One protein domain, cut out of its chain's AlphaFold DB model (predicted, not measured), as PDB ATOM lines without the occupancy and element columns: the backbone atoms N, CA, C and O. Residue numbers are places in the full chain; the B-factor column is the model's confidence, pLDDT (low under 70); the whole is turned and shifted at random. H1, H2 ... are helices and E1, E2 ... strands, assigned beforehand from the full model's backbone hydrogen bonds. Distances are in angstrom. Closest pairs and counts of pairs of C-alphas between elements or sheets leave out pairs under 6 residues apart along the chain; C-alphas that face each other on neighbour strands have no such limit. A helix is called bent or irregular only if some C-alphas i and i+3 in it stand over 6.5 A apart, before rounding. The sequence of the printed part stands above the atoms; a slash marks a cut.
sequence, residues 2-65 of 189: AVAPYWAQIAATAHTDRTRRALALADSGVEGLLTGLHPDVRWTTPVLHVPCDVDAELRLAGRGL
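This is residues 2 to 65 of the 189 residues of an uncharacterized protein of Streptomyces sp. Root1304 (UniProt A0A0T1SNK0). A long helix, H1, turns sharply back near residue 28 like a hook, and its last turns, residues 30 to 36, pack on a tiny hairpin of two strands, mainly on E1. The helix's first part sticks out as a free arm with residues 2 to 16, and after the hairpin a tail without named elements loops away, its residues 60 to 65 standing free. The printed part has 64 residues, in the order H1, E1, E2; the two-stranded sheet is antiparallel and the class is mostly helix. The whole is loose, with a radius of gyration of the C-alphas of 15.0 A and spans of 40 by 32 by 24 A.

Find C-alpha 4 at (19.353, 32.337, -17.112); from there H1 runs through residues 4 to 36, 29.4 A from first to last C-alpha. Look near residue 28 for its kink of 143 degrees; H1 is irregular there, with C-alphas 27 and 30 lying 9.4 A apart. Go on to E1, residues 42 to 44, and then to E2, residues 47 to 49, which ends with C-alpha 49 at (6.288, 11.823, -41.731).

E1 and E2 form a hairpin, antiparallel at 160 degrees; look for N 44 and O 47, 2.9 A apart, and N 49 and O 42, 2.8 A apart, both within hydrogen-bond range. The closest C-alphas of H1 and E1 are those of Thr 35 and Trp 43, 5.6 A apart. For H1 and E2 they are those of Leu 34 and Leu 48, 7.8 A apart. Within H1, 25 of 29 O i to N i+4 pairs are within hydrogen-bond range.

The two C-alphas farthest apart are those of Pro 5 and Pro 46, 41.8 A. The printed part has no cut, and the links H1 to E1 and E1 to E2 are tight. Residues 50 to 65 hold no named element. The mean pLDDT of the printed part is 90.7, and no printed residue is under 70.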
ATOM      1  N   ALA A   2      19.512  36.442 -21.111       78.38
ATOM      2  CA  ALA A   2      18.043  36.523 -21.069       78.38
ATOM      3  C   ALA A   2      17.363  35.215 -20.607       78.38
ATOM      4  O   ALA A   2      16.257  35.244 -20.085       78.38
ATOM      5  N   VAL A   3      18.036  34.069 -20.769       77.94
ATOM      6  CA  VAL A   3      17.477  32.736 -20.462       77.94
ATOM      7  C   VAL A   3      17.804  32.261 -19.040       77.94
ATOM      8  O   VAL A   3      17.089  31.428 -18.496       77.94
ATOM      9  N   ALA A   4      18.852  32.805 -18.410       85.06
ATOM     10  CA  ALA A   4      19.353  32.337 -17.112       85.06
ATOM     11  C   ALA A   4      18.282  32.235 -16.002       85.06
ATOM     12  O   ALA A   4      18.270  31.208 -15.325       85.06
ATOM     13  N   PRO A   5      17.345  33.194 -15.840       84.38
ATOM     14  CA  PRO A   5      16.308  33.104 -14.804       84.38
ATOM     15  C   PRO A   5      15.336  31.927 -14.973       84.38
ATOM     16  O   PRO A   5      14.688  31.535 -14.009       84.38
ATOM     17  N   TYR A   6      15.231  31.376 -16.186       80.69
ATOM     18  CA  TYR A   6      14.277  30.323 -16.552       80.69
ATOM     19  C   TYR A   6      14.943  28.957 -16.766       80.69
ATOM     20  O   TYR A   6      14.289  27.988 -17.153       80.69
ATOM     21  N   TRP A   7      16.263  28.867 -16.567       82.94
ATOM     22  CA  TRP A   7      17.033  27.670 -16.906       82.94
ATOM     23  C   TRP A   7      16.584  26.437 -16.119       82.94
ATOM     24  O   TRP A   7      16.480  25.353 -16.689       82.94
ATOM     25  N   ALA A   8      16.271  26.601 -14.830       83.19
ATOM     26  CA  ALA A   8      15.812  25.505 -13.982       83.19
ATOM     27  C   ALA A   8      14.492  24.903 -14.495       83.19
ATOM     28  O   ALA A   8      14.360  23.682 -14.578       83.19
ATOM     29  N   GLN A   9      13.545  25.748 -14.909       81.81
ATOM     30  CA  GLN A   9      12.255  25.329 -15.452       81.81
ATOM     31  C   GLN A   9      12.428  24.648 -16.812       81.81
ATOM     32  O   GLN A   9      11.864  23.581 -17.044       81.81
ATOM     33  N   ILE A  10      13.267  25.212 -17.685       84.44
ATOM     34  CA  ILE A  10      13.608  24.610 -18.980       84.44
ATOM     35  C   ILE A  10      14.218  23.216 -18.774       84.44
ATOM     36  O   ILE A  10      13.798  22.249 -19.410       84.44
ATOM     37  N   ALA A  11      15.177  23.079 -17.858       85.06
ATOM     38  CA  ALA A  11      15.803  21.795 -17.559       85.06
ATOM     39  C   ALA A  11      14.793  20.780 -16.997       85.06
ATOM     40  O   ALA A  11      14.765  19.635 -17.455       85.06
ATOM     41  N   ALA A  12      13.933  21.203 -16.065       84.56
ATOM     42  CA  ALA A  12      12.896  20.357 -15.479       84.56
ATOM     43  C   ALA A  12      11.902  19.857 -16.537       84.56
ATOM     44  O   ALA A  12      11.678  18.653 -16.656       84.56
ATOM     45  N   THR A  13      11.373  20.749 -17.376       87.12
ATOM     46  CA  THR A  13      10.445  20.375 -18.449       87.12
ATOM     47  C   THR A  13      11.109  19.442 -19.470       87.12
ATOM     48  O   THR A  13      10.493  18.465 -19.900       87.12
ATOM     49  N   ALA A  14      12.384  19.665 -19.807       87.94
ATOM     50  CA  ALA A  14      13.131  18.772 -20.693       87.94
ATOM     51  C   ALA A  14      13.362  17.384 -20.072       87.94
ATOM     52  O   ALA A  14      13.454  16.388 -20.790       87.94
ATOM     53  N   HIS A  15      13.529  17.309 -18.751       88.31
ATOM     54  CA  HIS A  15      13.683  16.043 -18.042       88.31
ATOM     55  C   HIS A  15      12.363  15.266 -18.014       88.31
ATOM     56  O   HIS A  15      12.344  14.093 -18.380       88.31
ATOM     57  N   THR A  16      11.256  15.931 -17.677       89.25
ATOM     58  CA  THR A  16       9.914  15.331 -17.679       89.25
ATOM     59  C   THR A  16       9.547  14.754 -19.043       89.25
ATOM     60  O   THR A  16       9.076  13.619 -19.123       89.25
ATOM     61  N   ASP A  17       9.794  15.497 -20.124       91.44
ATOM     62  CA  ASP A  17       9.524  14.998 -21.473       91.44
ATOM     63  C   ASP A  17      10.391  13.776 -21.813       91.44
ATOM     64  O   ASP A  17       9.842  12.755 -22.226       91.44
ATOM     65  N   ARG A  18      11.703  13.804 -21.534       92.19
ATOM     66  CA  ARG A  18      12.579  12.635 -21.749       92.19
ATOM     67  C   ARG A  18      12.107  11.404 -20.981       92.19
ATOM     68  O   ARG A  18      12.079  10.320 -21.558       92.19
ATOM     69  N   THR A  19      11.699  11.564 -19.725       93.81
ATOM     70  CA  THR A  19      11.151  10.465 -18.918       93.81
ATOM     71  C   THR A  19       9.871   9.916 -19.542       93.81
ATOM     72  O   THR A  19       9.746   8.706 -19.713       93.81
ATOM     73  N   ARG A  20       8.952  10.787 -19.980       93.06
ATOM     74  CA  ARG A  20       7.736  10.374 -20.698       93.06
ATOM     75  C   ARG A  20       8.062   9.602 -21.981       93.06
ATOM     76  O   ARG A  20       7.391   8.618 -22.279       93.06
ATOM     77  N   ARG A  21       9.076  10.031 -22.740       95.19
ATOM     78  CA  ARG A  21       9.512   9.352 -23.975       95.19
ATOM     79  C   ARG A  21      10.141   7.995 -23.699       95.19
ATOM     80  O   ARG A  21       9.841   7.044 -24.410       95.19
ATOM     81  N   ALA A  22      10.976   7.904 -22.668       95.06
ATOM     82  CA  ALA A  22      11.597   6.651 -22.260       95.06
ATOM     83  C   ALA A  22      10.548   5.623 -21.815       95.06
ATOM     84  O   ALA A  22      10.622   4.471 -22.229       95.06
ATOM     85  N   LEU A  23       9.543   6.052 -21.045       96.38
ATOM     86  CA  LEU A  23       8.430   5.190 -20.643       96.38
ATOM     87  C   LEU A  23       7.593   4.746 -21.847       96.38
ATOM     88  O   LEU A  23       7.377   3.558 -22.016       96.38
ATOM     89  N   ALA A  24       7.220   5.658 -22.753       95.56
ATOM     90  CA  ALA A  24       6.490   5.287 -23.970       95.56
ATOM     91  C   ALA A  24       7.257   4.270 -24.837       95.56
ATOM     92  O   ALA A  24       6.652   3.357 -25.396       95.56
ATOM     93  N   LEU A  25       8.584   4.412 -24.924       96.31
ATOM     94  CA  LEU A  25       9.444   3.449 -25.606       96.31
ATOM     95  C   LEU A  25       9.467   2.089 -24.893       96.31
ATOM     96  O   LEU A  25       9.435   1.060 -25.560       96.31
ATOM     97  N   ALA A  26       9.532   2.077 -23.562       97.50
ATOM     98  CA  ALA A  26       9.546   0.847 -22.775       97.50
ATOM     99  C   ALA A  26       8.196   0.111 -22.819       97.50
ATOM    100  O   ALA A  26       8.170  -1.106 -22.980       97.50
ATOM    101  N   ASP A  27       7.089   0.848 -22.722       97.06
ATOM    102  CA  ASP A  27       5.741   0.292 -22.593       97.06
ATOM    103  C   ASP A  27       5.117  -0.072 -23.947       97.06
ATOM    104  O   ASP A  27       4.304  -0.988 -24.041       97.06
ATOM    105  N   SER A  28       5.439   0.676 -25.006       95.94
ATOM    106  CA  SER A  28       4.772   0.575 -26.317       95.94
ATOM    107  C   SER A  28       5.748   0.536 -27.495       95.94
ATOM    108  O   SER A  28       5.344   0.657 -28.655       95.94
ATOM    109  N   GLY A  29       7.040   0.372 -27.218       96.06
ATOM    110  CA  GLY A  29       8.069   0.285 -28.243       96.06
ATOM    111  C   GLY A  29       8.253   1.578 -29.040       96.06
ATOM    112  O   GLY A  29       7.846   2.679 -28.657       96.06
ATOM    113  N   VAL A  30       8.909   1.434 -30.190       94.44
ATOM    114  CA  VAL A  30       9.256   2.564 -31.065       94.44
ATOM    115  C   VAL A  30       8.005   3.261 -31.605       94.44
ATOM    116  O   VAL A  30       7.996   4.484 -31.714       94.44
ATOM    117  N   GLU A  31       6.929   2.527 -31.886       94.81
ATOM    118  CA  GLU A  31       5.694   3.112 -32.420       94.81
ATOM    119  C   GLU A  31       5.035   4.072 -31.419       94.81
ATOM    120  O   GLU A  31       4.642   5.182 -31.793       94.81
ATOM    121  N   GLY A  32       4.981   3.687 -30.137       93.75
ATOM    122  CA  GLY A  32       4.461   4.537 -29.063       93.75
ATOM    123  C   GLY A  32       5.315   5.786 -28.836       93.75
ATOM    124  O   GLY A  32       4.780   6.887 -28.675       93.75
ATOM    125  N   LEU A  33       6.643   5.643 -28.902       95.25
ATOM    126  CA  LEU A  33       7.564   6.779 -28.856       95.25
ATOM    127  C   LEU A  33       7.294   7.767 -30.000       95.25
ATOM    128  O   LEU A  33       7.084   8.953 -29.739       95.25
ATOM    129  N   LEU A  34       7.307   7.283 -31.247       95.50
ATOM    130  CA  LEU A  34       7.244   8.118 -32.449       95.50
ATOM    131  C   LEU A  34       5.885   8.805 -32.610       95.50
ATOM    132  O   LEU A  34       5.841  10.010 -32.856       95.50
ATOM    133  N   THR A  35       4.789   8.078 -32.385       94.25
ATOM    134  CA  THR A  35       3.422   8.631 -32.437       94.25
ATOM    135  C   THR A  35       3.187   9.662 -31.328       94.25
ATOM    136  O   THR A  35       2.400  10.595 -31.473       94.25
ATOM    137  N   GLY A  36       3.894   9.532 -30.204       91.31
ATOM    138  CA  GLY A  36       3.763  10.453 -29.083       91.31
ATOM    139  C   GLY A  36       4.460  11.803 -29.279       91.31
ATOM    140  O   GLY A  36       4.130  12.741 -28.535       91.31
ATOM    141  N   LEU A  37       5.436  11.916 -30.196       92.19
ATOM    142  CA  LEU A  37       6.366  13.054 -30.275       92.19
ATOM    143  C   LEU A  37       5.636  14.391 -30.426       92.19
ATOM    144  O   LEU A  37       5.790  15.263 -29.566       92.19
ATOM    145  N   HIS A  38       4.811  14.524 -31.463       91.38
ATOM    146  CA  HIS A  38       4.067  15.737 -31.793       91.38
ATOM    147  C   HIS A  38       2.849  15.396 -32.673       91.38
ATOM    148  O   HIS A  38       2.967  14.465 -33.463       91.38
ATOM    149  N   PRO A  39       1.716  16.126 -32.602       89.94
ATOM    150  CA  PRO A  39       0.538  15.850 -33.438       89.94
ATOM    151  C   PRO A  39       0.814  15.879 -34.948       89.94
ATOM    152  O   PRO A  39       0.266  15.073 -35.689       89.94
ATOM    153  N   ASP A  40       1.703  16.771 -35.387       91.25
ATOM    154  CA  ASP A  40       2.079  16.875 -36.802       91.25
ATOM    155  C   ASP A  40       3.111  15.820 -37.242       91.25
ATOM    156  O   ASP A  40       3.457  15.748 -38.419       91.25
ATOM    157  N   VAL A  41       3.646  15.019 -36.313       93.56
ATOM    158  CA  VAL A  41       4.525  13.890 -36.638       93.56
ATOM    159  C   VAL A  41       3.660  12.648 -36.764       93.56
ATOM    160  O   VAL A  41       3.045  12.203 -35.796       93.56
ATOM    161  N   ARG A  42       3.636  12.060 -37.960       95.44
ATOM    162  CA  ARG A  42       2.840  10.866 -38.240       95.44
ATOM    163  C   ARG A  42       3.752   9.675 -38.477       95.44
ATOM    164  O   ARG A  42       4.544   9.661 -39.414       95.44
ATOM    165  N   TRP A  43       3.596   8.651 -37.652       95.75
ATOM    166  CA  TRP A  43       4.223   7.357 -37.874       95.75
ATOM    167  C   TRP A  43       3.315   6.480 -38.742       95.75
ATOM    168  O   TRP A  43       2.120   6.343 -38.484       95.75
ATOM    169  N   THR A  44       3.855   5.925 -39.818       95.50
ATOM    170  CA  THR A  44       3.182   4.940 -40.669       95.50
ATOM    171  C   THR A  44       4.232   3.922 -41.067       95.50
ATOM    172  O   THR A  44       4.965   4.134 -42.028       95.50
ATOM    173  N   THR A  45       4.351   2.858 -40.268       92.69
ATOM    174  CA  THR A  45       5.436   1.876 -40.351       92.69
ATOM    175  C   THR A  45       5.739   1.482 -41.804       92.69
ATOM    176  O   THR A  45       4.819   1.056 -42.506       92.69
ATOM    177  N   PRO A  46       6.999   1.601 -42.277       92.69
ATOM    178  CA  PRO A  46       8.225   1.987 -41.557       92.69
ATOM    179  C   PRO A  46       8.629   3.475 -41.700       92.69
ATOM    180  O   PRO A  46       9.786   3.823 -41.459       92.69
ATOM    181  N   VAL A  47       7.721   4.350 -42.135       95.38
ATOM    182  CA  VAL A  47       8.003   5.746 -42.504       95.38
ATOM    183  C   VAL A  47       7.520   6.720 -41.427       95.38
ATOM    184  O   VAL A  47       6.391   6.646 -40.940       95.38
ATOM    185  N   LEU A  48       8.383   7.676 -41.072       95.88
ATOM    186  CA  LEU A  48       8.046   8.798 -40.199       95.88
ATOM    187  C   LEU A  48       7.848  10.058 -41.041       95.88
ATOM    188  O   LEU A  48       8.801  10.571 -41.624       95.88
ATOM    189  N   HIS A  49       6.625  10.571 -41.068       95.75
ATOM    190  CA  HIS A  49       6.288  11.823 -41.731       95.75
ATOM    191  C   HIS A  49       6.439  12.989 -40.754       95.75
ATOM    192  O   HIS A  49       5.931  12.948 -39.629       95.75
ATOM    193  N   VAL A  50       7.137  14.032 -41.198       93.75
ATOM    194  CA  VAL A  50       7.426  15.248 -40.434       93.75
ATOM    195  C   VAL A  50       7.105  16.451 -41.327       93.75
ATOM    196  O   VAL A  50       7.378  16.373 -42.527       93.75
ATOM    197  N   PRO A  51       6.545  17.554 -40.797       90.56
ATOM    198  CA  PRO A  51       6.286  18.751 -41.588       90.56
ATOM    199  C   PRO A  51       7.563  19.284 -42.236       90.56
ATOM    200  O   PRO A  51       8.580  19.460 -41.564       90.56
ATOM    201  N   CYS A  52       7.492  19.560 -43.533       88.38
ATOM    202  CA  CYS A  52       8.583  20.126 -44.309       88.38
ATOM    203  C   CYS A  52       7.996  21.003 -45.420       88.38
ATOM    204  O   CYS A  52       6.980  20.643 -46.012       88.38
ATOM    205  N   ASP A  53       8.629  22.145 -45.692       87.62
ATOM    206  CA  ASP A  53       8.205  23.052 -46.769       87.62
ATOM    207  C   ASP A  53       8.558  22.500 -48.163       87.62
ATOM    208  O   ASP A  53       8.023  22.953 -49.172       87.62
ATOM    209  N   VAL A  54       9.458  21.513 -48.218       86.75
ATOM    210  CA  VAL A  54       9.866  20.809 -49.436       86.75
ATOM    211  C   VAL A  54       9.582  19.318 -49.305       86.75
ATOM    212  O   VAL A  54       9.714  18.748 -48.221       86.75
ATOM    213  N   ASP A  55       9.229  18.676 -50.417       87.94
ATOM    214  CA  ASP A  55       9.110  17.221 -50.457       87.94
ATOM    215  C   ASP A  55      10.511  16.595 -50.430       87.94
ATOM    216  O   ASP A  55      11.341  16.850 -51.307       87.94
ATOM    217  N   ALA A  56      10.804  15.843 -49.372       88.62
ATOM    218  CA  ALA A  56      12.119  15.272 -49.125       88.62
ATOM    219  C   ALA A  56      12.008  13.915 -48.426       88.62
ATOM    220  O   ALA A  56      11.384  13.783 -47.372       88.62
ATOM    221  N   GLU A  57      12.697  12.913 -48.976       91.12
ATOM    222  CA  GLU A  57      12.835  11.592 -48.366       91.12
ATOM    223  C   GLU A  57      14.228  11.448 -47.744       91.12
ATOM    224  O   GLU A  57      15.252  11.524 -48.428       91.12
ATOM    225  N   LEU A  58      14.278  11.208 -46.433       89.31
ATOM    226  CA  LEU A  58      15.521  10.961 -45.707       89.31
ATOM    227  C   LEU A  58      15.582   9.501 -45.266       89.31
ATOM    228  O   LEU A  58      14.815   9.059 -44.411       89.31
ATOM    229  N   ARG A  59      16.539   8.748 -45.812       90.25
ATOM    230  CA  ARG A  59      16.767   7.354 -45.418       90.25
ATOM    231  C   ARG A  59      17.715   7.279 -44.233       90.25
ATOM    232  O   ARG A  59      18.812   7.828 -44.268       90.25
ATOM    233  N   LEU A  60      17.311   6.550 -43.193       90.12
ATOM    234  CA  LEU A  60      18.164   6.333 -42.023       90.12
ATOM    235  C   LEU A  60      19.336   5.390 -42.324       90.12
ATOM    236  O   LEU A  60      20.374   5.529 -41.701       90.12
ATOM    237  N   ALA A  61      19.195   4.431 -43.244       88.56
ATOM    238  CA  ALA A  61      20.282   3.522 -43.642       88.56
ATOM    239  C   ALA A  61      21.065   2.905 -42.452       88.56
ATOM    240  O   ALA A  61      22.283   2.779 -42.492       88.56
ATOM    241  N   GLY A  62      20.369   2.565 -41.358       89.06
ATOM    242  CA  GLY A  62      20.972   1.997 -40.144       89.06
ATOM    243  C   GLY A  62      21.546   3.005 -39.138       89.06
ATOM    244  O   GLY A  62      21.830   2.617 -38.010       89.06
ATOM    245  N   ARG A  63      21.643   4.300 -39.471       88.31
ATOM    246  CA  ARG A  63      22.209   5.338 -38.581       88.31
ATOM    247  C   ARG A  63      21.331   5.696 -37.376       88.31
ATOM    248  O   ARG A  63      21.793   6.310 -36.422       88.31
ATOM    249  N   GLY A  64      20.054   5.316 -37.418       90.88
ATOM    250  CA  GLY A  64      19.076   5.609 -36.374       90.88
ATOM    251  C   GLY A  64      18.546   7.047 -36.396       90.88
ATOM    252  O   GLY A  64      18.914   7.873 -37.237       90.88
ATOM    253  N   LEU A  65      17.642   7.323 -35.460       92.81
ATOM    254  CA  LEU A  65      16.963   8.605 -35.274       92.81
ATOM    255  C   LEU A  65      17.182   9.070 -33.832       92.81
ATOM    256  O   LEU A  65      16.984   8.292 -32.900       92.81
TER     257      LEU A  65